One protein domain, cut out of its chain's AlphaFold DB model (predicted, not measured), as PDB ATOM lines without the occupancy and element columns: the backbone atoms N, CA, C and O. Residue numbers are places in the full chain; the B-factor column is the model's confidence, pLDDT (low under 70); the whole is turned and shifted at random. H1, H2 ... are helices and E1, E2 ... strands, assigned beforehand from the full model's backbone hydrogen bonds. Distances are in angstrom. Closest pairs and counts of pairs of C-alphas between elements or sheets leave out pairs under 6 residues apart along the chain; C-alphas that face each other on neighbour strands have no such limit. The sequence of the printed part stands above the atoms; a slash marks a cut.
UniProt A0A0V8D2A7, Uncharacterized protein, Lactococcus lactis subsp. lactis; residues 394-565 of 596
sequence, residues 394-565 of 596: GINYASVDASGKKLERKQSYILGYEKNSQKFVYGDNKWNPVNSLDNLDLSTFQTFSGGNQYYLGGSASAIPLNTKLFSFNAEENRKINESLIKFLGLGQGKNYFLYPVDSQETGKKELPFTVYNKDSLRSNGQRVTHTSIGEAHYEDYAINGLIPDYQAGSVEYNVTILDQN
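What this domain is: This is residues 394 to 565 of the 596 residues of an uncharacterized protein of Lactococcus lactis subsp. lactis (UniProt A0A0V8D2A7). Two sheets lie partly face to face, coming close to each other at the short strand E5: a strongly twisted, branched one of E2, E3, E4, E5, E9 and E10, and a smaller one of E1, E8, E6 and E7. The hairpin E11 and E12 is an arm that reaches away from this body, a strand-like stretch of residues 558 to 559 pairs with the edge strand E1, and the helix H1 only grazes the smaller sheet. The printed part has 172 residues, under half of them in named elements, which follow as E1, E2, E3, E4, E5, E6, E7, H1, E8, E9, E10, E11, E12 and H2; the class is mostly strand. The sheet of four runs E1, E8, E6, E7 and is mixed, while the neighbour pairs of the branched sheet are antiparallel. The whole is compact, with a radius of gyration of the C-alphas of 16.4 A, and spans 47 by 39 by 37 A.

Where its parts are: E1, residues 394 to 398, begins with C-alpha 394 at (52.744, -14.646, 25.369) and is 14.0 A long. E2, residues 412 to 419, is the longest strand, 23.3 A from first to last C-alpha. E3 holds residues 422 to 427 over 16.0 A, E4 residues 430 to 434, E5 residues 447 to 449, E6 residues 452 to 455 and E7 residues 460 to 462. The helix H1, residues 474 to 481, measures 10.4 A. E8, residues 484 to 490, is 17.5 A long, and E9, residues 495 to 500, 16.8 A. E10 is residues 511 to 514, E11 residues 517 to 521 over 13.8 A, and E12 residues 527 to 531 over 13.2 A. H2, residues 541 to 544, ends with C-alpha 544 at (36.088, -15.361, 20.444).

How they stand to each other: In the branched sheet E2 has three neighbours: E3 and E5 on one side, beside residues 415 to 419 and 412 to 414, and E9 on the other side. E2, E3 and E4 form a meander, each strand the antiparallel neighbour of the one before. With E5 they make a Greek key, the first strand being the antiparallel neighbour of the fourth. N 417 and O 424 of the hairpin E2 and E3 are 2.9 A apart, N 425 and O 432 of the hairpin E3 and E4 2.9 A, and N 413 and O 448 of E2 and E5 2.8 A. E2 and E9 run at 152 degrees, with N 416 and O 497 at 2.9 A. In the hairpin E9 and E10, N 511 and O 498 are 2.8 A apart. The closest C-alphas of E5 and E8, Ser 449 and Ile 485, are 7.2 A apart. In the other sheet E1 and E8 are antiparallel, N 397 and O 485 at 2.9 A; E8 and E6 are parallel at 2 degrees, N 454 and O 486 at 2.8 A; the hairpin E6 and E7 has N 453 and O 461 at 2.8 A. H1 only grazes this sheet with residues 478 to 481. E10 runs on into E11 at 55 degrees, and in the hairpin E11 and E12 N 520 and O 528 are 2.8 A apart. H2 is on neither of these two larger sheets. Every O i to N i+4 pair of H1 is within hydrogen-bond range; H2 is too short for one, and its one O i to N i+3 pair is out of range.

The domain as a whole: The C-alphas farthest apart, those of Asn 439 and Asn 524, are 52.7 A apart. The printed part has no cut. The links E1 to E2, E4 to E5 and E7 to H1 are long, and residues 545 to 565 hold no named element. The mean pLDDT of the printed part is 85.5; residue 403 and residues 503 to 507, 523 to 525 and 561 to 565 are under 70.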
ATOM      1  N   GLY A 394      53.553 -15.814  25.100       95.25
ATOM      2  CA  GLY A 394      52.744 -14.646  25.369       95.25
ATOM      3  C   GLY A 394      51.330 -14.996  25.783       95.25
ATOM      4  O   GLY A 394      51.038 -16.140  26.131       95.25
ATOM      5  N   ILE A 395      50.453 -14.002  25.749       95.75
ATOM      6  CA  ILE A 395      49.050 -14.155  26.123       95.75
ATOM      7  C   ILE A 395      48.205 -13.137  25.357       95.75
ATOM      8  O   ILE A 395      48.657 -12.016  25.114       95.75
ATOM      9  N   ASN A 396      46.972 -13.510  25.015       95.12
ATOM     10  CA  ASN A 396      45.991 -12.572  24.478       95.12
ATOM     11  C   ASN A 396      44.795 -12.465  25.420       95.12
ATOM     12  O   ASN A 396      44.345 -13.471  25.984       95.12
ATOM     13  N   TYR A 397      44.252 -11.257  25.529       93.56
ATOM     14  CA  TYR A 397      43.033 -10.979  26.273       93.56
ATOM     15  C   TYR A 397      42.026 -10.202  25.431       93.56
ATOM     16  O   TYR A 397      42.397  -9.345  24.625       93.56
ATOM     17  N   ALA A 398      40.754 -10.511  25.655       92.44
ATOM     18  CA  ALA A 398      39.612  -9.760  25.171       92.44
ATOM     19  C   ALA A 398      38.886  -9.139  26.367       92.44
ATOM     20  O   ALA A 398      38.417  -9.837  27.272       92.44
ATOM     21  N   SER A 399      38.808  -7.815  26.358       89.19
ATOM     22  CA  SER A 399      38.062  -7.039  27.332       89.19
ATOM     23  C   SER A 399      36.568  -7.165  27.052       89.19
ATOM     24  O   SER A 399      36.119  -6.988  25.916       89.19
ATOM     25  N   VAL A 400      35.785  -7.469  28.084       84.44
ATOM     26  CA  VAL A 400      34.323  -7.589  27.992       84.44
ATOM     27  C   VAL A 400      33.630  -6.738  29.037       84.44
ATOM     28  O   VAL A 400      34.193  -6.455  30.092       84.44
ATOM     29  N   ASP A 401      32.388  -6.374  28.735       78.00
ATOM     30  CA  ASP A 401      31.523  -5.666  29.667       78.00
ATOM     31  C   ASP A 401      31.235  -6.495  30.930       78.00
ATOM     32  O   ASP A 401      31.429  -7.712  30.977       78.00
ATOM     33  N   ALA A 402      30.678  -5.848  31.957       72.94
ATOM     34  CA  ALA A 402      30.293  -6.513  33.206       72.94
ATOM     35  C   ALA A 402      29.306  -7.684  33.011       72.94
ATOM     36  O   ALA A 402      29.135  -8.509  33.910       72.94
ATOM     37  N   SER A 403      28.629  -7.769  31.857       69.62
ATOM     38  CA  SER A 403      27.726  -8.873  31.528       69.62
ATOM     39  C   SER A 403      28.447 -10.098  30.953       69.62
ATOM     40  O   SER A 403      27.847 -11.173  30.918       69.62
ATOM     41  N   GLY A 404      29.701  -9.939  30.515       73.19
ATOM     42  CA  GLY A 404      30.516 -10.951  29.845       73.19
ATOM     43  C   GLY A 404      30.093 -11.241  28.404       73.19
ATOM     44  O   GLY A 404      30.570 -12.203  27.818       73.19
ATOM     45  N   LYS A 405      29.169 -10.458  27.828       76.19
ATOM     46  CA  LYS A 405      28.520 -10.782  26.539       76.19
ATOM     47  C   LYS A 405      28.923  -9.877  25.390       76.19
ATOM     48  O   LYS A 405      28.575 -10.164  24.245       76.19
ATOM     49  N   LYS A 406      29.581  -8.756  25.676       83.81
ATOM     50  CA  LYS A 406      29.994  -7.787  24.662       83.81
ATOM     51  C   LYS A 406      31.423  -7.360  24.902       83.81
ATOM     52  O   LYS A 406      31.828  -7.177  26.043       83.81
ATOM     53  N   LEU A 407      32.137  -7.146  23.805       87.19
ATOM     54  CA  LEU A 407      33.475  -6.579  23.816       87.19
ATOM     55  C   LEU A 407      33.446  -5.135  24.339       87.19
ATOM     56  O   LEU A 407      32.676  -4.303  23.848       87.19
ATOM     57  N   GLU A 408      34.296  -4.848  25.319       83.31
ATOM     58  CA  GLU A 408      34.485  -3.523  25.908       83.31
ATOM     59  C   GLU A 408      35.819  -2.933  25.451       83.31
ATOM     60  O   GLU A 408      36.838  -3.610  25.416       83.31
ATOM     61  N   ARG A 409      35.822  -1.661  25.056       83.62
ATOM     62  CA  ARG A 409      36.966  -1.053  24.366       83.62
ATOM     63  C   ARG A 409      37.869  -0.288  25.323       83.62
ATOM     64  O   ARG A 409      37.389   0.286  26.294       83.62
ATOM     65  N   LYS A 410      39.145  -0.165  24.943       70.50
ATOM     66  CA  LYS A 410      40.120   0.779  25.516       70.50
ATOM     67  C   LYS A 410      40.367   0.602  27.015       70.50
ATOM     68  O   LYS A 410      40.682   1.574  27.693       70.50
ATOM     69  N   GLN A 411      40.256  -0.623  27.525       84.31
ATOM     70  CA  GLN A 411      40.778  -0.917  28.855       84.31
ATOM     71  C   GLN A 411      42.310  -0.895  28.824       84.31
ATOM     72  O   GLN A 411      42.927  -1.385  27.872       84.31
ATOM     73  N   SER A 412      42.914  -0.348  29.875       89.44
ATOM     74  CA  SER A 412      44.356  -0.402  30.087       89.44
ATOM     75  C   SER A 412      44.712  -1.243  31.308       89.44
ATOM     76  O   SER A 412      43.962  -1.329  32.288       89.44
ATOM     77  N   TYR A 413      45.898  -1.839  31.259       91.81
ATOM     78  CA  TYR A 413      46.409  -2.754  32.267       91.81
ATOM     79  C   TYR A 413      47.852  -2.418  32.624       91.81
ATOM     80  O   TYR A 413      48.606  -1.907  31.798       91.81
ATOM     81  N   ILE A 414      48.266  -2.791  33.828       93.94
ATOM     82  CA  ILE A 414      49.678  -3.047  34.125       93.94
ATOM     83  C   ILE A 414      49.943  -4.549  34.038       93.94
ATOM     84  O   ILE A 414      49.071  -5.367  34.346       93.94
ATOM     85  N   LEU A 415      51.162  -4.898  33.636       96.12
ATOM     86  CA  LEU A 415      51.652  -6.269  33.610       96.12
ATOM     87  C   LEU A 415      52.565  -6.504  34.815       96.12
ATOM     88  O   LEU A 415      53.502  -5.737  35.056       96.12
ATOM     89  N   GLY A 416      52.314  -7.585  35.544       96.62
ATOM     90  CA  GLY A 416      53.122  -7.982  36.685       96.62
ATOM     91  C   GLY A 416      53.343  -9.484  36.771       96.62
ATOM     92  O   GLY A 416      52.765 -10.266  36.016       96.62
ATOM     93  N   TYR A 417      54.191  -9.891  37.708       96.44
ATOM     94  CA  TYR A 417      54.285 -11.276  38.155       96.44
ATOM     95  C   TYR A 417      54.517 -11.349  39.664       96.44
ATOM     96  O   TYR A 417      54.998 -10.400  40.290       96.44
ATOM     97  N   GLU A 418      54.202 -12.498  40.253       94.62
ATOM     98  CA  GLU A 418      54.467 -12.794  41.659       94.62
ATOM     99  C   GLU A 418      55.547 -13.873  41.805       94.62
ATOM    100  O   GLU A 418      55.528 -14.906  41.129       94.62
ATOM    101  N   LYS A 419      56.503 -13.641  42.709       90.00
ATOM    102  CA  LYS A 419      57.528 -14.618  43.095       90.00
ATOM    103  C   LYS A 419      57.771 -14.533  44.595       90.00
ATOM    104  O   LYS A 419      58.149 -13.481  45.094       90.00
ATOM    105  N   ASN A 420      57.613 -15.655  45.300       87.69
ATOM    106  CA  ASN A 420      57.801 -15.744  46.756       87.69
ATOM    107  C   ASN A 420      57.003 -14.672  47.529       87.69
ATOM    108  O   ASN A 420      57.552 -14.019  48.412       87.69
ATOM    109  N   SER A 421      55.739 -14.449  47.150       87.31
ATOM    110  CA  SER A 421      54.858 -13.417  47.725       87.31
ATOM    111  C   SER A 421      55.292 -11.960  47.516       87.31
ATOM    112  O   SER A 421      54.609 -11.048  47.972       87.31
ATOM    113  N   GLN A 422      56.382 -11.716  46.780       94.62
ATOM    114  CA  GLN A 422      56.761 -10.395  46.292       94.62
ATOM    115  C   GLN A 422      56.180 -10.187  44.893       94.62
ATOM    116  O   GLN A 422      56.386 -11.009  43.991       94.62
ATOM    117  N   LYS A 423      55.494  -9.060  44.699       95.44
ATOM    118  CA  LYS A 423      54.996  -8.639  43.388       95.44
ATOM    119  C   LYS A 423      56.022  -7.779  42.675       95.44
ATOM    120  O   LYS A 423      56.730  -6.986  43.302       95.44
ATOM    121  N   PHE A 424      56.064  -7.939  41.361       96.50
ATOM    122  CA  PHE A 424      56.872  -7.158  40.443       96.50
ATOM    123  C   PHE A 424      55.971  -6.620  39.339       96.50
ATOM    124  O   PHE A 424      55.135  -7.359  38.825       96.50
ATOM    125  N   VAL A 425      56.147  -5.355  38.972       96.62
ATOM    126  CA  VAL A 425      55.399  -4.691  37.896       96.62
ATOM    127  C   VAL A 425      56.382  -4.183  36.851       96.62
ATOM    128  O   VAL A 425      57.473  -3.706  37.182       96.62
ATOM    129  N   TYR A 426      56.015  -4.334  35.583       95.06
ATOM    130  CA  TYR A 426      56.858  -3.939  34.464       95.06
ATOM    131  C   TYR A 426      56.853  -2.418  34.261       95.06
ATOM    132  O   TYR A 426      55.800  -1.781  34.218       95.06
ATOM    133  N   GLY A 427      58.037  -1.825  34.126       91.12
ATOM    134  CA  GLY A 427      58.228  -0.394  33.881       91.12
ATOM    135  C   GLY A 427      59.685  -0.091  33.557       91.12
ATOM    136  O   GLY A 427      60.569  -0.778  34.067       91.12
ATOM    137  N   ASP A 428      59.944   0.894  32.697       84.94
ATOM    138  CA  ASP A 428      61.292   1.240  32.213       84.94
ATOM    139  C   ASP A 428      62.077   0.032  31.666       84.94
ATOM    140  O   ASP A 428      63.262  -0.149  31.952       84.94
ATOM    141  N   ASN A 429      61.394  -0.835  30.913       84.81
ATOM    142  CA  ASN A 429      61.933  -2.079  30.355       84.81
ATOM    143  C   ASN A 429      62.510  -3.071  31.386       84.81
ATOM    144  O   ASN A 429      63.341  -3.915  31.053       84.81
ATOM    145  N   LYS A 430      62.070  -2.996  32.645       90.69
ATOM    146  CA  LYS A 430      62.520  -3.874  33.732       90.69
ATOM    147  C   LYS A 430      61.380  -4.233  34.682       90.69
ATOM    148  O   LYS A 430      60.321  -3.611  34.709       90.69
ATOM    149  N   TRP A 431      61.626  -5.251  35.498       94.19
ATOM    150  CA  TRP A 431      60.725  -5.660  36.569       94.19
ATOM    151  C   TRP A 431      61.060  -4.918  37.858       94.19
ATOM    152  O   TRP A 431      62.166  -5.047  38.384       94.19
ATOM    153  N   ASN A 432      60.096  -4.171  38.384       94.50
ATOM    154  CA  ASN A 432      60.273  -3.356  39.581       94.50
ATOM    155  C   ASN A 432      59.461  -3.962  40.737       94.50
ATOM    156  O   ASN A 432      58.271  -4.230  40.554       94.50
ATOM    157  N   PRO A 433      60.064  -4.211  41.913       95.00
ATOM    158  CA  PRO A 433      59.342  -4.759  43.053       95.00
ATOM    159  C   PRO A 433      58.335  -3.743  43.601       95.00
ATOM    160  O   PRO A 433      58.647  -2.559  43.731       95.00
ATOM    161  N   VAL A 434      57.142  -4.211  43.962       93.75
ATOM    162  CA  VAL A 434      56.077  -3.385  44.548       93.75
ATOM    163  C   VAL A 434      55.458  -4.063  45.765       93.75
ATOM    164  O   VAL A 434      55.278  -5.279  45.790       93.75
ATOM    165  N   ASN A 435      55.107  -3.270  46.777       87.94
ATOM    166  CA  ASN A 435      54.501  -3.783  48.012       87.94
ATOM    167  C   ASN A 435      52.978  -3.953  47.901       87.94
ATOM    168  O   ASN A 435      52.404  -4.813  48.560       87.94
ATOM    169  N   SER A 436      52.317  -3.127  47.088       85.62
ATOM    170  CA  SER A 436      50.874  -3.181  46.841       85.62
ATOM    171  C   SER A 436      50.558  -2.654  45.441       85.62
ATOM    172  O   SER A 436      51.299  -1.821  44.919       85.62
ATOM    173  N   LEU A 437      49.462  -3.142  44.854       87.25
ATOM    174  CA  LEU A 437      48.928  -2.660  43.578       87.25
ATOM    175  C   LEU A 437      47.975  -1.461  43.749       87.25
ATOM    176  O   LEU A 437      47.747  -0.727  42.792       87.25
ATOM    177  N   ASP A 438      47.450  -1.234  44.958       79.94
ATOM    178  CA  ASP A 438      46.360  -0.274  45.193       79.94
ATOM    179  C   ASP A 438      46.812   1.194  45.113       79.94
ATOM    180  O   ASP A 438      46.010   2.070  44.807       79.94
ATOM    181  N   ASN A 439      48.099   1.464  45.364       76.69
ATOM    182  CA  ASN A 439      48.679   2.813  45.417       76.69
ATOM    183  C   ASN A 439      49.879   2.969  44.466       76.69
ATOM    184  O   ASN A 439      50.866   3.623  44.807       76.69
ATOM    185  N   LEU A 440      49.839   2.318  43.301       83.56
ATOM    186  CA  LEU A 440      50.908   2.447  42.312       83.56
ATOM    187  C   LEU A 440      50.895   3.838  41.672       83.56
ATOM    188  O   LEU A 440      49.874   4.283  41.150       83.56
ATOM    189  N   ASP A 441      52.056   4.489  41.652       84.69
ATOM    190  CA  ASP A 441      52.279   5.659  40.807       84.69
ATOM    191  C   ASP A 441      52.425   5.196  39.352       84.69
ATOM    192  O   ASP A 441      53.500   4.779  38.916       84.69
ATOM    193  N   LEU A 442      51.323   5.247  38.601       84.81
ATOM    194  CA  LEU A 442      51.266   4.790  37.210       84.81
ATOM    195  C   LEU A 442      52.221   5.548  36.275       84.81
ATOM    196  O   LEU A 442      52.485   5.057  35.183       84.81
ATOM    197  N   SER A 443      52.775   6.697  36.684       84.31
ATOM    198  CA  SER A 443      53.806   7.391  35.901       84.31
ATOM    199  C   SER A 443      55.150   6.650  35.874       84.31
ATOM    200  O   SER A 443      55.969   6.900  34.993       84.31
ATOM    201  N   THR A 444      55.362   5.719  36.810       85.19
ATOM    202  CA  THR A 444      56.606   4.942  36.957       85.19
ATOM    203  C   THR A 444      56.544   3.548  36.327       85.19
ATOM    204  O   THR A 444      57.553   2.845  36.270       85.19
ATOM    205  N   PHE A 445      55.373   3.132  35.837       91.19
ATOM    206  CA  PHE A 445      55.155   1.806  35.261       91.19
ATOM    207  C   PHE A 445      54.618   1.899  33.842       91.19
ATOM    208  O   PHE A 445      53.934   2.849  33.463       91.19
ATOM    209  N   GLN A 446      54.891   0.865  33.049       92.06
ATOM    210  CA  GLN A 446      54.341   0.801  31.709       92.06
ATOM    211  C   GLN A 446      52.859   0.431  31.782       92.06
ATOM    212  O   GLN A 446      52.484  -0.616  32.312       92.06
ATOM    213  N   THR A 447      52.024   1.302  31.224       92.12
ATOM    214  CA  THR A 447      50.596   1.041  31.045       92.12
ATOM    215  C   THR A 447      50.357   0.505  29.640       92.12
ATOM    216  O   THR A 447      50.789   1.097  28.650       92.12
ATOM    217  N   PHE A 448      49.657  -0.619  29.553       93.12
ATOM    218  CA  PHE A 448      49.362  -1.319  28.315       93.12
ATOM    219  C   PHE A 448      47.886  -1.142  27.966       93.12
ATOM    220  O   PHE A 448      47.007  -1.660  28.648       93.12
ATOM    221  N   SER A 449      47.618  -0.393  26.903       91.75
ATOM    222  CA  SER A 449      46.272  -0.124  26.391       91.75
ATOM    223  C   SER A 449      45.797  -1.187  25.398       91.75
ATOM    224  O   SER A 449      46.588  -1.682  24.584       91.75
ATOM    225  N   GLY A 450      44.497  -1.497  25.433       91.69
ATOM    226  CA  GLY A 450      43.813  -2.274  24.397       91.69
ATOM    227  C   GLY A 450      43.879  -1.608  23.015       91.69
ATOM    228  O   GLY A 450      44.059  -0.394  22.899       91.69
ATOM    229  N   GLY A 451      43.760  -2.402  21.951       92.69
ATOM    230  CA  GLY A 451      44.040  -1.990  20.568       92.69
ATOM    231  C   GLY A 451      45.401  -2.440  20.044       92.69
ATOM    232  O   GLY A 451      45.634  -2.403  18.832       92.69
ATOM    233  N   ASN A 452      46.293  -2.874  20.936       93.81
ATOM    234  CA  ASN A 452      47.707  -3.047  20.636       93.81
ATOM    235  C   ASN A 452      48.207  -4.462  20.940       93.81
ATOM    236  O   ASN A 452      47.738  -5.148  21.851       93.81
ATOM    237  N   GLN A 453      49.210  -4.865  20.169       93.00
ATOM    238  CA  GLN A 453      50.104  -5.964  20.486       93.00
ATOM    239  C   GLN A 453      51.438  -5.401  20.982       93.00
ATOM    240  O   GLN A 453      51.980  -4.448  20.415       93.00
ATOM    241  N   TYR A 454      51.950  -5.995  22.053       93.94
ATOM    242  CA  TYR A 454      53.163  -5.577  22.735       93.94
ATOM    243  C   TYR A 454      54.218  -6.669  22.650       93.94
ATOM    244  O   TYR A 454      53.967  -7.813  23.039       93.94
ATOM    245  N   TYR A 455      55.410  -6.289  22.205       92.12
ATOM    246  CA  TYR A 455      56.618  -7.096  22.316       92.12
ATOM    247  C   TYR A 455      57.358  -6.619  23.563       92.12
ATOM    248  O   TYR A 455      57.752  -5.457  23.637       92.12
ATOM    249  N   LEU A 456      57.475  -7.465  24.589       91.81
ATOM    250  CA  LEU A 456      58.038  -7.039  25.874       91.81
ATOM    251  C   LEU A 456      59.464  -6.486  25.694       91.81
ATOM    252  O   LEU A 456      60.316  -7.152  25.112       91.81
ATOM    253  N   GLY A 457      59.717  -5.269  26.186       86.19
ATOM    254  CA  GLY A 457      60.994  -4.559  26.017       86.19
ATOM    255  C   GLY A 457      61.237  -3.978  24.618       86.19
ATOM    256  O   GLY A 457      62.307  -3.422  24.380       86.19
ATOM    257  N   GLY A 458      60.275  -4.117  23.703       85.06
ATOM    258  CA  GLY A 458      60.326  -3.638  22.324       85.06
ATOM    259  C   GLY A 458      59.212  -2.643  22.013       85.06
ATOM    260  O   GLY A 458      58.752  -1.893  22.881       85.06
ATOM    261  N   SER A 459      58.790  -2.618  20.749       82.06
ATOM    262  CA  SER A 459      57.772  -1.685  20.284       82.06
ATOM    263  C   SER A 459      56.342  -2.173  20.575       82.06
ATOM    264  O   SER A 459      56.068  -3.354  20.805       82.06
ATOM    265  N   ALA A 460      55.400  -1.229  20.578       88.31
ATOM    266  CA  ALA A 460      53.974  -1.522  20.529       88.31
ATOM    267  C   ALA A 460      53.472  -1.271  19.108       88.31
ATOM    268  O   ALA A 460      53.828  -0.270  18.482       88.31
ATOM    269  N   SER A 461      52.610  -2.149  18.608       88.94
ATOM    270  CA  SER A 461      51.968  -1.965  17.306       88.94
ATOM    271  C   SER A 461      50.473  -2.223  17.400       88.94
ATOM    272  O   SER A 461      50.001  -2.957  18.266       88.94
ATOM    273  N   ALA A 462      49.708  -1.605  16.504       90.94
ATOM    274  CA  ALA A 462      48.284  -1.888  16.403       90.94
ATOM    275  C   ALA A 462      48.072  -3.351  15.990       90.94
ATOM    276  O   ALA A 462      48.801  -3.871  15.141       90.94
ATOM    277  N   ILE A 463      47.049  -4.001  16.548       90.56
ATOM    278  CA  ILE A 463      46.697  -5.368  16.146       90.56
ATOM    279  C   ILE A 463      46.315  -5.358  14.652       90.56
ATOM    280  O   ILE A 463      45.438  -4.571  14.261       90.56
ATOM    281  N   PRO A 464      46.943  -6.198  13.804       88.00
ATOM    282  CA  PRO A 464      46.660  -6.230  12.374       88.00
ATOM    283  C   PRO A 464      45.195  -6.549  12.067       88.00
ATOM    284  O   PRO A 464      44.527  -7.301  12.776       88.00
ATOM    285  N   LEU A 465      44.687  -5.995  10.968       88.38
ATOM    286  CA  LEU A 465      43.349  -6.322  10.485       88.38
ATOM    287  C   LEU A 465      43.391  -7.617   9.672       88.38
ATOM    288  O   LEU A 465      44.196  -7.743   8.749       88.38
ATOM    289  N   ASN A 466      42.473  -8.542   9.945       84.19
ATOM    290  CA  ASN A 466      42.291  -9.710   9.090       84.19
ATOM    291  C   ASN A 466      41.530  -9.327   7.807       84.19
ATOM    292  O   ASN A 466      40.300  -9.341   7.768       84.19
ATOM    293  N   THR A 467      42.267  -8.981   6.751       85.19
ATOM    294  CA  THR A 467      41.707  -8.566   5.452       85.19
ATOM    295  C   THR A 467      41.246  -9.731   4.573       85.19
ATOM    296  O   THR A 467      40.736  -9.499   3.479       85.19
ATOM    297  N   LYS A 468      41.434 -10.984   5.011       83.50
ATOM    298  CA  LYS A 468      41.107 -12.188   4.224       83.50
ATOM    299  C   LYS A 468      39.669 -12.676   4.422       83.50
ATOM    300  O   LYS A 468      39.248 -13.606   3.738       83.50
ATOM    301  N   LEU A 469      38.921 -12.086   5.354       80.88
ATOM    302  CA  LEU A 469      37.531 -12.458   5.613       80.88
ATOM    303  C   LEU A 469      36.608 -11.946   4.504       80.88
ATOM    304  O   LEU A 469      36.685 -10.787   4.109       80.88
ATOM    305  N   PHE A 470      35.670 -12.786   4.059       80.75
ATOM    306  CA  PHE A 470      34.637 -12.368   3.104       80.75
ATOM    307  C   PHE A 470      33.786 -11.204   3.642       80.75
ATOM    308  O   PHE A 470      33.415 -10.304   2.897       80.75
ATOM    309  N   SER A 471      33.522 -11.193   4.951       82.19
ATOM    310  CA  SER A 471      32.792 -10.138   5.659       82.19
ATOM    311  C   SER A 471      33.701  -9.026   6.195       82.19
ATOM    312  O   SER A 471      33.351  -8.369   7.172       82.19
ATOM    313  N   PHE A 472      34.893  -8.837   5.620       88.12
ATOM    314  CA  PHE A 472      35.848  -7.849   6.110       88.12
ATOM    315  C   PHE A 472      35.256  -6.432   6.113       88.12
ATOM    316  O   PHE A 472      34.909  -5.879   5.069       88.12
ATOM    317  N   ASN A 473      35.218  -5.819   7.297       91.19
ATOM    318  CA  ASN A 473      34.894  -4.414   7.487       91.19
ATOM    319  C   ASN A 473      35.997  -3.756   8.326       91.19
ATOM    320  O   ASN A 473      36.184  -4.068   9.499       91.19
ATOM    321  N   ALA A 474      36.744  -2.834   7.718       90.31
ATOM    322  CA  ALA A 474      37.891  -2.208   8.371       90.31
ATOM    323  C   ALA A 474      37.504  -1.380   9.609       90.31
ATOM    324  O   ALA A 474      38.267  -1.334  10.571       90.31
ATOM    325  N   GLU A 475      36.350  -0.712   9.595       91.81
ATOM    326  CA  GLU A 475      35.901   0.119  10.715       91.81
ATOM    327  C   GLU A 475      35.447  -0.743  11.897       91.81
ATOM    328  O   GLU A 475      35.820  -0.483  13.042       91.81
ATOM    329  N   GLU A 476      34.678  -1.793  11.618       89.81
ATOM    330  CA  GLU A 476      34.213  -2.747  12.623       89.81
ATOM    331  C   GLU A 476      35.378  -3.527  13.239       89.81
ATOM    332  O   GLU A 476      35.510  -3.568  14.460       89.81
ATOM    333  N   ASN A 477      36.295  -4.041  12.415       90.88
ATOM    334  CA  ASN A 477      37.463  -4.773  12.900       90.88
ATOM    335  C   ASN A 477      38.382  -3.889  13.751       90.88
ATOM    336  O   ASN A 477      38.898  -4.351  14.762       90.88
ATOM    337  N   ARG A 478      38.564  -2.604  13.406       91.06
ATOM    338  CA  ARG A 478      39.316  -1.668  14.264       91.06
ATOM    339  C   ARG A 478      38.644  -1.488  15.623       91.06
ATOM    340  O   ARG A 478      39.325  -1.526  16.639       91.06
ATOM    341  N   LYS A 479      37.316  -1.335  15.644       90.38
ATOM    342  CA  LYS A 479      36.530  -1.226  16.885       90.38
ATOM    343  C   LYS A 479      36.608  -2.487  17.743       90.38
ATOM    344  O   LYS A 479      36.572  -2.370  18.963       90.38
ATOM    345  N   ILE A 480      36.680  -3.661  17.119       91.56
ATOM    346  CA  ILE A 480      36.914  -4.931  17.811       91.56
ATOM    347  C   ILE A 480      38.348  -4.975  18.344       91.56
ATOM    348  O   ILE A 480      38.542  -5.260  19.512       91.56
ATOM    349  N   ASN A 481      39.357  -4.600  17.557       93.50
ATOM    350  CA  ASN A 481      40.744  -4.614  18.026       93.50
ATOM    351  C   ASN A 481      40.964  -3.711  19.251       93.50
ATOM    352  O   ASN A 481      41.749  -4.076  20.117       93.50
ATOM    353  N   GLU A 482      40.237  -2.593  19.387       92.81
ATOM    354  CA  GLU A 482      40.276  -1.732  20.588       92.81
ATOM    355  C   GLU A 482      39.901  -2.453  21.901       92.81
ATOM    356  O   GLU A 482      40.240  -1.949  22.972       92.81
ATOM    357  N   SER A 483      39.206  -3.597  21.857       91.88
ATOM    358  CA  SER A 483      38.922  -4.435  23.036       91.88
ATOM    359  C   SER A 483      39.951  -5.540  23.271       91.88
ATOM    360  O   SER A 483      39.776  -6.359  24.165       91.88
ATOM    361  N   LEU A 484      40.984  -5.634  22.438       93.88
ATOM    362  CA  LEU A 484      41.948  -6.728  22.467       93.88
ATOM    363  C   LEU A 484      43.305  -6.223  22.924       93.88
ATOM    364  O   LEU A 484      43.722  -5.113  22.592       93.88
ATOM    365  N   ILE A 485      44.028  -7.072  23.636       94.31
ATOM    366  CA  ILE A 485      45.418  -6.826  23.989       94.31
ATOM    367  C   ILE A 485      46.220  -8.107  23.812       94.31
ATOM    368  O   ILE A 485      45.776  -9.190  24.201       94.31
ATOM    369  N   LYS A 486      47.398  -7.987  23.200       94.94
ATOM    370  CA  LYS A 486      48.303  -9.117  22.978       94.94
ATOM    371  C   LYS A 486      49.666  -8.822  23.562       94.94
ATOM    372  O   LYS A 486      50.187  -7.724  23.392       94.94
ATOM    373  N   PHE A 487      50.259  -9.823  24.186       95.38
ATOM    374  CA  PHE A 487      51.638  -9.790  24.643       95.38
ATOM    375  C   PHE A 487      52.407 -10.913  23.968       95.38
ATOM    376  O   PHE A 487      51.932 -12.046  23.935       95.38
ATOM    377  N   LEU A 488      53.610 -10.611  23.493       94.50
ATOM    378  CA  LEU A 488      54.636 -11.573  23.114       94.50
ATOM    379  C   LEU A 488      55.937 -11.198  23.832       94.50
ATOM    380  O   LEU A 488      56.173 -10.027  24.130       94.50
ATOM    381  N   GLY A 489      56.787 -12.182  24.109       94.56
ATOM    382  CA  GLY A 489      58.055 -11.946  24.794       94.56
ATOM    383  C   GLY A 489      58.065 -12.377  26.252       94.56
ATOM    384  O   GLY A 489      58.979 -11.993  26.968       94.56
ATOM    385  N   LEU A 490      57.066 -13.136  26.710       95.88
ATOM    386  CA  LEU A 490      56.973 -13.638  28.080       95.88
ATOM    387  C   LEU A 490      57.600 -15.032  28.200       95.88
ATOM    388  O   LEU A 490      57.440 -15.891  27.329       95.88
ATOM    389  N   GLY A 491      58.293 -15.266  29.315       94.81
ATOM    390  CA  GLY A 491      58.934 -16.545  29.629       94.81
ATOM    391  C   GLY A 491      58.046 -17.482  30.447       94.81
ATOM    392  O   GLY A 491      57.184 -17.037  31.204       94.81
ATOM    393  N   GLN A 492      58.285 -18.786  30.350       95.06
ATOM    394  CA  GLN A 492      57.621 -19.787  31.190       95.06
ATOM    395  C   GLN A 492      58.189 -19.764  32.620       95.06
ATOM    396  O   GLN A 492      59.302 -19.301  32.858       95.06
ATOM    397  N   GLY A 493      57.434 -20.281  33.593       91.81
ATOM    398  CA  GLY A 493      57.918 -20.476  34.966       91.81
ATOM    399  C   GLY A 493      57.712 -19.288  35.914       91.81
ATOM    400  O   GLY A 493      58.168 -19.358  37.057       91.81
ATOM    401  N   LYS A 494      57.009 -18.237  35.473       93.12
ATOM    402  CA  LYS A 494      56.499 -17.148  36.322       93.12
ATOM    403  C   LYS A 494      54.966 -17.193  36.382       93.12
ATOM    404  O   LYS A 494      54.320 -17.616  35.422       93.12
ATOM    405  N   ASN A 495      54.407 -16.732  37.500       94.12
ATOM    406  CA  ASN A 495      52.972 -16.508  37.667       94.12
ATOM    407  C   ASN A 495      52.690 -15.039  37.357       94.12
ATOM    408  O   ASN A 495      52.957 -14.176  38.196       94.12
ATOM    409  N   TYR A 496      52.232 -14.758  36.144       96.44
ATOM    410  CA  TYR A 496      51.950 -13.400  35.702       96.44
ATOM    411  C   TYR A 496      50.541 -12.975  36.106       96.44
ATOM    412  O   TYR A 496      49.679 -13.805  36.403       96.44
ATOM    413  N   PHE A 497      50.298 -11.672  36.072       94.81
ATOM    414  CA  PHE A 497      48.967 -11.101  36.168       94.81
ATOM    415  C   PHE A 497      48.848  -9.840  35.312       94.81
ATOM    416  O   PHE A 497      49.808  -9.079  35.161       94.81
ATOM    417  N   LEU A 498      47.648  -9.601  34.784       93.12
ATOM    418  CA  LEU A 498      47.226  -8.265  34.366       93.12
ATOM    419  C   LEU A 498      46.414  -7.626  35.489       93.12
ATOM    420  O   LEU A 498      45.629  -8.303  36.154       93.12
ATOM    421  N   TYR A 499      46.584  -6.325  35.694       90.19
ATOM    422  CA  TYR A 499      45.799  -5.565  36.666       90.19
ATOM    423  C   TYR A 499      45.177  -4.334  35.985       90.19
ATOM    424  O   TYR A 499      45.924  -3.495  35.471       90.19
ATOM    425  N   PRO A 500      43.833  -4.227  35.924       87.38
ATOM    426  CA  PRO A 500      43.151  -3.116  35.260       87.38
ATOM    427  C   PRO A 500      43.426  -1.773  35.948       87.38
ATOM    428  O   PRO A 500      43.298  -1.658  37.170       87.38
ATOM    429  N   VAL A 501      43.746  -0.731  35.174       85.19
ATOM    430  CA  VAL A 501      43.964   0.621  35.727       85.19
ATOM    431  C   VAL A 501      42.745   1.538  35.591       85.19
ATOM    432  O   VAL A 501      42.531   2.359  36.485       85.19
ATOM    433  N   ASP A 502      41.906   1.321  34.572       73.31
ATOM    434  CA  ASP A 502      40.791   2.210  34.191       73.31
ATOM    435  C   ASP A 502      39.413   1.807  34.758       73.31
ATOM    436  O   ASP A 502      38.425   2.508  34.539       73.31
ATOM    437  N   SER A 503      39.298   0.686  35.483       61.59
ATOM    438  CA  SER A 503      37.999   0.193  35.967       61.59
ATOM    439  C   SER A 503      37.441   1.096  37.078       61.59
ATOM    440  O   SER A 503      37.951   1.084  38.202       61.59
ATOM    441  N   GLN A 504      36.405   1.876  36.762       52.16
ATOM    442  CA  GLN A 504      35.892   2.931  37.643       52.16
ATOM    443  C   GLN A 504      35.062   2.451  38.849       52.16
ATOM    444  O   GLN A 504      35.011   3.210  39.805       52.16
ATOM    445  N   GLU A 505      34.441   1.259  38.903       46.50
ATOM    446  CA  GLU A 505      33.405   1.051  39.951       46.50
ATOM    447  C   GLU A 505      33.286  -0.310  40.663       46.50
ATOM    448  O   GLU A 505      32.504  -0.410  41.606       46.50
ATOM    449  N   THR A 506      34.087  -1.338  40.376       42.28
ATOM    450  CA  THR A 506      34.016  -2.598  41.149       42.28
ATOM    451  C   THR A 506      35.364  -3.312  41.190       42.28
ATOM    452  O   THR A 506      35.832  -3.819  40.181       42.28
ATOM    453  N   GLY A 507      35.988  -3.321  42.377       54.94
ATOM    454  CA  GLY A 507      37.156  -4.123  42.776       54.94
ATOM    455  C   GLY A 507      38.145  -4.500  41.670       54.94
ATOM    456  O   GLY A 507      38.027  -5.579  41.090       54.94
ATOM    457  N   LYS A 508      39.164  -3.660  41.439       70.06
ATOM    458  CA  LYS A 508      40.329  -4.018  40.614       70.06
ATOM    459  C   LYS A 508      40.885  -5.360  41.091       70.06
ATOM    460  O   LYS A 508      41.376  -5.468  42.214       70.06
ATOM    461  N   LYS A 509      40.784  -6.386  40.251       79.50
ATOM    462  CA  LYS A 509      41.251  -7.735  40.562       79.50
ATOM    463  C   LYS A 509      42.333  -8.136  39.579       79.50
ATOM    464  O   LYS A 509      42.267  -7.815  38.396       79.50
ATOM    465  N   GLU A 510      43.321  -8.853  40.091       88.00
ATOM    466  CA  GLU A 510      44.326  -9.498  39.261       88.00
ATOM    467  C   GLU A 510      43.680 -10.525  38.337       88.00
ATOM    468  O   GLU A 510      42.821 -11.313  38.745       88.00
ATOM    469  N   LEU A 511      44.136 -10.521  37.092       88.94
ATOM    470  CA  LEU A 511      43.838 -11.524  36.087       88.94
ATOM    471  C   LEU A 511      45.080 -12.417  35.979       88.94
ATOM    472  O   LEU A 511      45.991 -12.082  35.217       88.94
ATOM    473  N   PRO A 512      45.187 -13.485  36.791       92.19
ATOM    474  CA  PRO A 512      46.373 -14.324  36.813       92.19
ATOM    475  C   PRO A 512      46.461 -15.175  35.548       92.19
ATOM    476  O   PRO A 512      45.449 -15.654  35.032       92.19
ATOM    477  N   PHE A 513      47.682 -15.414  35.084       93.69
ATOM    478  CA  PHE A 513      47.950 -16.333  33.988       93.69
ATOM    479  C   PHE A 513      49.363 -16.909  34.062       93.69
ATOM    480  O   PHE A 513      50.263 -16.399  34.734       93.69
ATOM    481  N   THR A 514      49.559 -17.996  33.331       94.06
ATOM    482  CA  THR A 514      50.870 -18.590  33.093       94.06
ATOM    483  C   THR A 514      51.120 -18.656  31.598       94.06
ATOM    484  O   THR A 514      50.199 -18.637  30.782       94.06
ATOM    485  N   VAL A 515      52.396 -18.697  31.239       95.00
ATOM    486  CA  VAL A 515      52.840 -18.736  29.851       95.00
ATOM    487  C   VAL A 515      53.542 -20.056  29.605       95.00
ATOM    488  O   VAL A 515      54.328 -20.506  30.439       95.00
ATOM    489  N   TYR A 516      53.267 -20.669  28.459       93.31
ATOM    490  CA  TYR A 516      53.912 -21.908  28.044       93.31
ATOM    491  C   TYR A 516      54.062 -21.985  26.527       93.31
ATOM    492  O   TYR A 516      53.403 -21.269  25.765       93.31
ATOM    493  N   ASN A 517      54.969 -22.863  26.107       91.81
ATOM    494  CA  ASN A 517      55.209 -23.236  24.722       91.81
ATOM    495  C   ASN A 517      55.777 -24.652  24.717       91.81
ATOM    496  O   ASN A 517      56.841 -24.880  25.288       91.81
ATOM    497  N   LYS A 518      55.055 -25.612  24.148       87.19
ATOM    498  CA  LYS A 518      55.428 -27.026  24.204       87.19
ATOM    499  C   LYS A 518      55.067 -27.731  22.911       87.19
ATOM    500  O   LYS A 518      53.986 -27.521  22.370       87.19
ATOM    501  N   ASP A 519      55.950 -28.599  22.435       84.38
ATOM    502  CA  ASP A 519      55.643 -29.451  21.293       84.38
ATOM    503  C   ASP A 519      55.000 -30.764  21.751       84.38
ATOM    504  O   ASP A 519      55.320 -31.312  22.808       84.38
ATOM    505  N   SER A 520      54.069 -31.270  20.952       78.44
ATOM    506  CA  SER A 520      53.449 -32.579  21.135       78.44
ATOM    507  C   SER A 520      53.141 -33.231  19.781       78.44
ATOM    508  O   SER A 520      53.281 -32.609  18.721       78.44
ATOM    509  N   LEU A 521      52.711 -34.495  19.815       73.19
ATOM    510  CA  LEU A 521      52.191 -35.207  18.651       73.19
ATOM    511  C   LEU A 521      50.678 -35.386  18.737       73.19
ATOM    512  O   LEU A 521      50.142 -35.846  19.749       73.19
ATOM    513  N   ARG A 522      50.002 -35.139  17.615       70.62
ATOM    514  CA  ARG A 522      48.638 -35.619  17.381       70.62
ATOM    515  C   ARG A 522      48.629 -37.129  17.150       70.62
ATOM    516  O   ARG A 522      49.627 -37.735  16.770       70.62
ATOM    517  N   SER A 523      47.450 -37.731  17.299       68.19
ATOM    518  CA  SER A 523      47.215 -39.161  17.049       68.19
ATOM    519  C   SER A 523      47.574 -39.617  15.628       68.19
ATOM    520  O   SER A 523      47.874 -40.789  15.427       68.19
ATOM    521  N   ASN A 524      47.577 -38.703  14.654       64.81
ATOM    522  CA  ASN A 524      47.976 -38.950  13.266       64.81
ATOM    523  C   ASN A 524      49.492 -38.791  13.016       64.81
ATOM    524  O   ASN A 524      49.915 -38.807  11.864       64.81
ATOM    525  N   GLY A 525      50.301 -38.594  14.064       62.22
ATOM    526  CA  GLY A 525      51.752 -38.426  13.959       62.22
ATOM    527  C   GLY A 525      52.208 -37.032  13.517       62.22
ATOM    528  O   GLY A 525      53.403 -36.829  13.320       62.22
ATOM    529  N   GLN A 526      51.297 -36.062  13.371       72.25
ATOM    530  CA  GLN A 526      51.669 -34.676  13.076       72.25
ATOM    531  C   GLN A 526      52.092 -33.929  14.343       72.25
ATOM    532  O   GLN A 526      51.422 -34.001  15.376       72.25
ATOM    533  N   ARG A 527      53.180 -33.161  14.232       75.88
ATOM    534  CA  ARG A 527      53.637 -32.230  15.267       75.88
ATOM    535  C   ARG A 527      52.634 -31.094  15.461       75.88
ATOM    536  O   ARG A 527      52.121 -30.541  14.489       75.88
ATOM    537  N   VAL A 528      52.424 -30.708  16.715       83.00
ATOM    538  CA  VAL A 528      51.693 -29.500  17.110       83.00
ATOM    539  C   VAL A 528      52.474 -28.765  18.183       83.00
ATOM    540  O   VAL A 528      53.026 -29.384  19.089       83.00
ATOM    541  N   THR A 529      52.495 -27.442  18.090       85.81
ATOM    542  CA  THR A 529      53.032 -26.575  19.136       85.81
ATOM    543  C   THR A 529      51.870 -25.967  19.912       85.81
ATOM    544  O   THR A 529      51.073 -25.220  19.353       85.81
ATOM    545  N   HIS A 530      51.786 -26.294  21.196       89.56
ATOM    546  CA  HIS A 530      50.832 -25.740  22.149       89.56
ATOM    547  C   HIS A 530      51.427 -24.486  22.781       89.56
ATOM    548  O   HIS A 530      52.571 -24.512  23.243       89.56
ATOM    549  N   THR A 531      50.677 -23.389  22.804       93.69
ATOM    550  CA  THR A 531      51.137 -22.114  23.370       93.69
ATOM    551  C   THR A 531      49.999 -21.441  24.119       93.69
ATOM    552  O   THR A 531      48.852 -21.557  23.700       93.69
ATOM    553  N   SER A 532      50.314 -20.660  25.147       94.69
ATOM    554  CA  SER A 532      49.326 -19.840  25.867       94.69
ATOM    555  C   SER A 532      48.669 -18.746  25.007       94.69
ATOM    556  O   SER A 532      47.643 -18.198  25.389       94.69
ATOM    557  N   ILE A 533      49.229 -18.428  23.833       94.44
ATOM    558  CA  ILE A 533      48.601 -17.551  22.824       94.44
ATOM    559  C   ILE A 533      47.490 -18.288  22.067       94.44
ATOM    560  O   ILE A 533      46.489 -17.682  21.692       94.44
ATOM    561  N   GLY A 534      47.689 -19.577  21.800       90.69
ATOM    562  CA  GLY A 534      46.775 -20.398  21.014       90.69
ATOM    563  C   GLY A 534      45.817 -21.241  21.845       90.69
ATOM    564  O   GLY A 534      45.071 -21.999  21.248       90.69
ATOM    565  N   GLU A 535      45.873 -21.153  23.173       91.00
ATOM    566  CA  GLU A 535      45.055 -21.943  24.096       91.00
ATOM    567  C   GLU A 535      44.620 -21.058  25.268       91.00
ATOM    568  O   GLU A 535      45.361 -20.854  26.238       91.00
ATOM    569  N   ALA A 536      43.425 -20.482  25.165       86.81
ATOM    570  CA  ALA A 536      42.881 -19.624  26.209       86.81
ATOM    571  C   ALA A 536      42.395 -20.462  27.402       86.81
ATOM    572  O   ALA A 536      41.630 -21.412  27.255       86.81
ATOM    573  N   HIS A 537      42.806 -20.092  28.618       82.75
ATOM    574  CA  HIS A 537      42.353 -20.779  29.830       82.75
ATOM    575  C   HIS A 537      40.930 -20.361  30.222       82.75
ATOM    576  O   HIS A 537      40.126 -21.187  30.653       82.75
ATOM    577  N   TYR A 538      40.619 -19.075  30.051       80.19
ATOM    578  CA  TYR A 538      39.293 -18.504  30.284       80.19
ATOM    579  C   TYR A 538      38.650 -18.123  28.951       80.19
ATOM    580  O   TYR A 538      38.468 -16.945  28.645       80.19
ATOM    581  N   GLU A 539      38.372 -19.134  28.131       76.62
ATOM    582  CA  GLU A 539      37.757 -18.954  26.820       76.62
ATOM    583  C   GLU A 539      36.240 -18.704  26.915       76.62
ATOM    584  O   GLU A 539      35.536 -19.356  27.689       76.62
ATOM    585  N   ASP A 540      35.724 -17.809  26.068       81.81
ATOM    586  CA  ASP A 540      34.304 -17.752  25.707       81.81
ATOM    587  C   ASP A 540      34.172 -17.830  24.180       81.81
ATOM    588  O   ASP A 540      34.519 -16.890  23.463       81.81
ATOM    589  N   TYR A 541      33.651 -18.951  23.673       81.50
ATOM    590  CA  TYR A 541      33.481 -19.179  22.235       81.50
ATOM    591  C   TYR A 541      32.580 -18.147  21.551       81.50
ATOM    592  O   TYR A 541      32.774 -17.861  20.368       81.50
ATOM    593  N   ALA A 542      31.591 -17.596  22.259       83.88
ATOM    594  CA  ALA A 542      30.715 -16.578  21.695       83.88
ATOM    595  C   ALA A 542      31.467 -15.256  21.520       83.88
ATOM    596  O   ALA A 542      31.283 -14.603  20.499       83.88
ATOM    597  N   ILE A 543      32.337 -14.892  22.466       86.56
ATOM    598  CA  ILE A 543      33.194 -13.703  22.358       86.56
ATOM    599  C   ILE A 543      34.298 -13.916  21.323       86.56
ATOM    600  O   ILE A 543      34.458 -13.087  20.429       86.56
ATOM    601  N   ASN A 544      35.014 -15.040  21.384       83.44
ATOM    602  CA  ASN A 544      36.088 -15.361  20.444       83.44
ATOM    603  C   ASN A 544      35.585 -15.435  19.000       83.44
ATOM    604  O   ASN A 544      36.257 -14.952  18.093       83.44
ATOM    605  N   GLY A 545      34.368 -15.941  18.780       83.56
ATOM    606  CA  GLY A 545      33.731 -15.958  17.463       83.56
ATOM    607  C   GLY A 545      33.439 -14.571  16.872       83.56
ATOM    608  O   GLY A 545      33.233 -14.470  15.665       83.56
ATOM    609  N   LEU A 546      33.436 -13.506  17.683       86.44
ATOM    610  CA  LEU A 546      33.321 -12.122  17.206       86.44
ATOM    611  C   LEU A 546      34.669 -11.540  16.769       86.44
ATOM    612  O   LEU A 546      34.687 -10.494  16.124       86.44
ATOM    613  N   ILE A 547      35.789 -12.168  17.135       90.31
ATOM    614  CA  ILE A 547      37.125 -11.621  16.913       90.31
ATOM    615  C   ILE A 547      37.642 -12.054  15.529       90.31
ATOM    616  O   ILE A 547      37.823 -13.248  15.287       90.31
ATOM    617  N   PRO A 548      37.922 -11.113  14.606       88.12
ATOM    618  CA  PRO A 548      38.240 -11.433  13.213       88.12
ATOM    619  C   PRO A 548      39.461 -12.332  12.993       88.12
ATOM    620  O   PRO A 548      39.543 -13.006  11.967       88.12
ATOM    621  N   ASP A 549      40.447 -12.302  13.884       89.06
ATOM    622  CA  ASP A 549      41.683 -13.083  13.767       89.06
ATOM    623  C   ASP A 549      41.735 -14.292  14.714       89.06
ATOM    624  O   ASP A 549      42.782 -14.932  14.821       89.06
ATOM    625  N   TYR A 550      40.616 -14.625  15.370       90.31
ATOM    626  CA  TYR A 550      40.503 -15.839  16.167       90.31
ATOM    627  C   TYR A 550      40.719 -17.078  15.295       90.31
ATOM    628  O   TYR A 550      40.093 -17.264  14.246       90.31
ATOM    629  N   GLN A 551      41.596 -17.958  15.767       88.81
ATOM    630  CA  GLN A 551      41.851 -19.250  15.159       88.81
ATOM    631  C   GLN A 551      42.164 -20.260  16.261       88.81
ATOM    632  O   GLN A 551      43.222 -20.187  16.887       88.81
ATOM    633  N   ALA A 552      41.265 -21.229  16.446       86.56
ATOM    634  CA  ALA A 552      41.406 -22.273  17.457       86.56
ATOM    635  C   ALA A 552      42.778 -22.969  17.380       86.56
ATOM    636  O   ALA A 552      43.228 -23.379  16.300       86.56
ATOM    637  N   GLY A 553      43.450 -23.094  18.523       84.31
ATOM    638  CA  GLY A 553      44.784 -23.679  18.652       84.31
ATOM    639  C   GLY A 553      45.930 -22.814  18.117       84.31
ATOM    640  O   GLY A 553      47.055 -23.303  18.024       84.31
ATOM    641  N   SER A 554      45.682 -21.576  17.675       86.44
ATOM    642  CA  SER A 554      46.707 -20.683  17.103       86.44
ATOM    643  C   SER A 554      46.657 -19.276  17.690       86.44
ATOM    644  O   SER A 554      47.688 -18.760  18.120       86.44
ATOM    645  N   VAL A 555      45.471 -18.669  17.731       90.44
ATOM    646  CA  VAL A 555      45.215 -17.342  18.299       90.44
ATOM    647  C   VAL A 555      43.873 -17.396  19.018       90.44
ATOM    648  O   VAL A 555      42.816 -17.349  18.387       90.44
ATOM    649  N   GLU A 556      43.925 -17.494  20.339       92.56
ATOM    650  CA  GLU A 556      42.756 -17.513  21.216       92.56
ATOM    651  C   GLU A 556      42.868 -16.395  22.254       92.56
ATOM    652  O   GLU A 556      43.971 -15.945  22.578       92.56
ATOM    653  N   TYR A 557      41.727 -15.926  22.761       92.56
ATOM    654  CA  TYR A 557      41.672 -14.820  23.715       92.56
ATOM    655  C   TYR A 557      41.082 -15.269  25.044       92.56
ATOM    656  O   TYR A 557      40.039 -15.919  25.101       92.56
ATOM    657  N   ASN A 558      41.756 -14.880  26.124       90.50
ATOM    658  CA  ASN A 558      41.219 -15.000  27.470       90.50
ATOM    659  C   ASN A 558      40.251 -13.848  27.711       90.50
ATOM    660  O   ASN A 558      40.583 -12.685  27.475       90.50
ATOM    661  N   VAL A 559      39.063 -14.147  28.210       86.44
ATOM    662  CA  VAL A 559      38.075 -13.116  28.512       86.44
ATOM    663  C   VAL A 559      38.349 -12.527  29.893       86.44
ATOM    664  O   VAL A 559      38.510 -13.257  30.874       86.44
ATOM    665  N   THR A 560      38.389 -11.197  29.996       73.38
ATOM    666  CA  THR A 560      38.566 -10.498  31.279       73.38
ATOM    667  C   THR A 560      37.262 -10.520  32.081       73.38
ATOM    668  O   THR A 560      36.553  -9.519  32.177       73.38
ATOM    669  N   ILE A 561      36.888 -11.669  32.641       63.22
ATOM    670  CA  ILE A 561      35.682 -11.747  33.470       63.22
ATOM    671  C   ILE A 561      35.979 -11.091  34.825       63.22
ATOM    672  O   ILE A 561      36.550 -11.706  35.728       63.22
ATOM    673  N   LEU A 562      35.565  -9.832  34.971       53.16
ATOM    674  CA  LEU A 562      35.408  -9.161  36.260       53.16
ATOM    675  C   LEU A 562      34.178  -9.760  36.950       53.16
ATOM    676  O   LEU A 562      33.068  -9.268  36.819       53.16
ATOM    677  N   ASP A 563      34.400 -10.883  37.622       44.72
ATOM    678  CA  ASP A 563      33.499 -11.496  38.596       44.72
ATOM    679  C   ASP A 563      32.030 -11.650  38.152       44.72
ATOM    680  O   ASP A 563      31.148 -10.846  38.447       44.72
ATOM    681  N   GLN A 564      31.721 -12.787  37.534       39.75
ATOM    682  CA  GLN A 564      30.390 -13.359  37.684       39.75
ATOM    683  C   GLN A 564      30.539 -14.750  38.259       39.75
ATOM    684  O   GLN A 564      30.851 -15.672  37.516       39.75
ATOM    685  N   ASN A 565      30.326 -14.878  39.575       42.09
ATOM    686  CA  ASN A 565      29.795 -16.060  40.265       42.09
ATOM    687  C   ASN A 565      29.696 -17.319  39.374       42.09
ATOM    688  O   ASN A 565      28.601 -17.780  39.044       42.09
TER     689      ASN A 565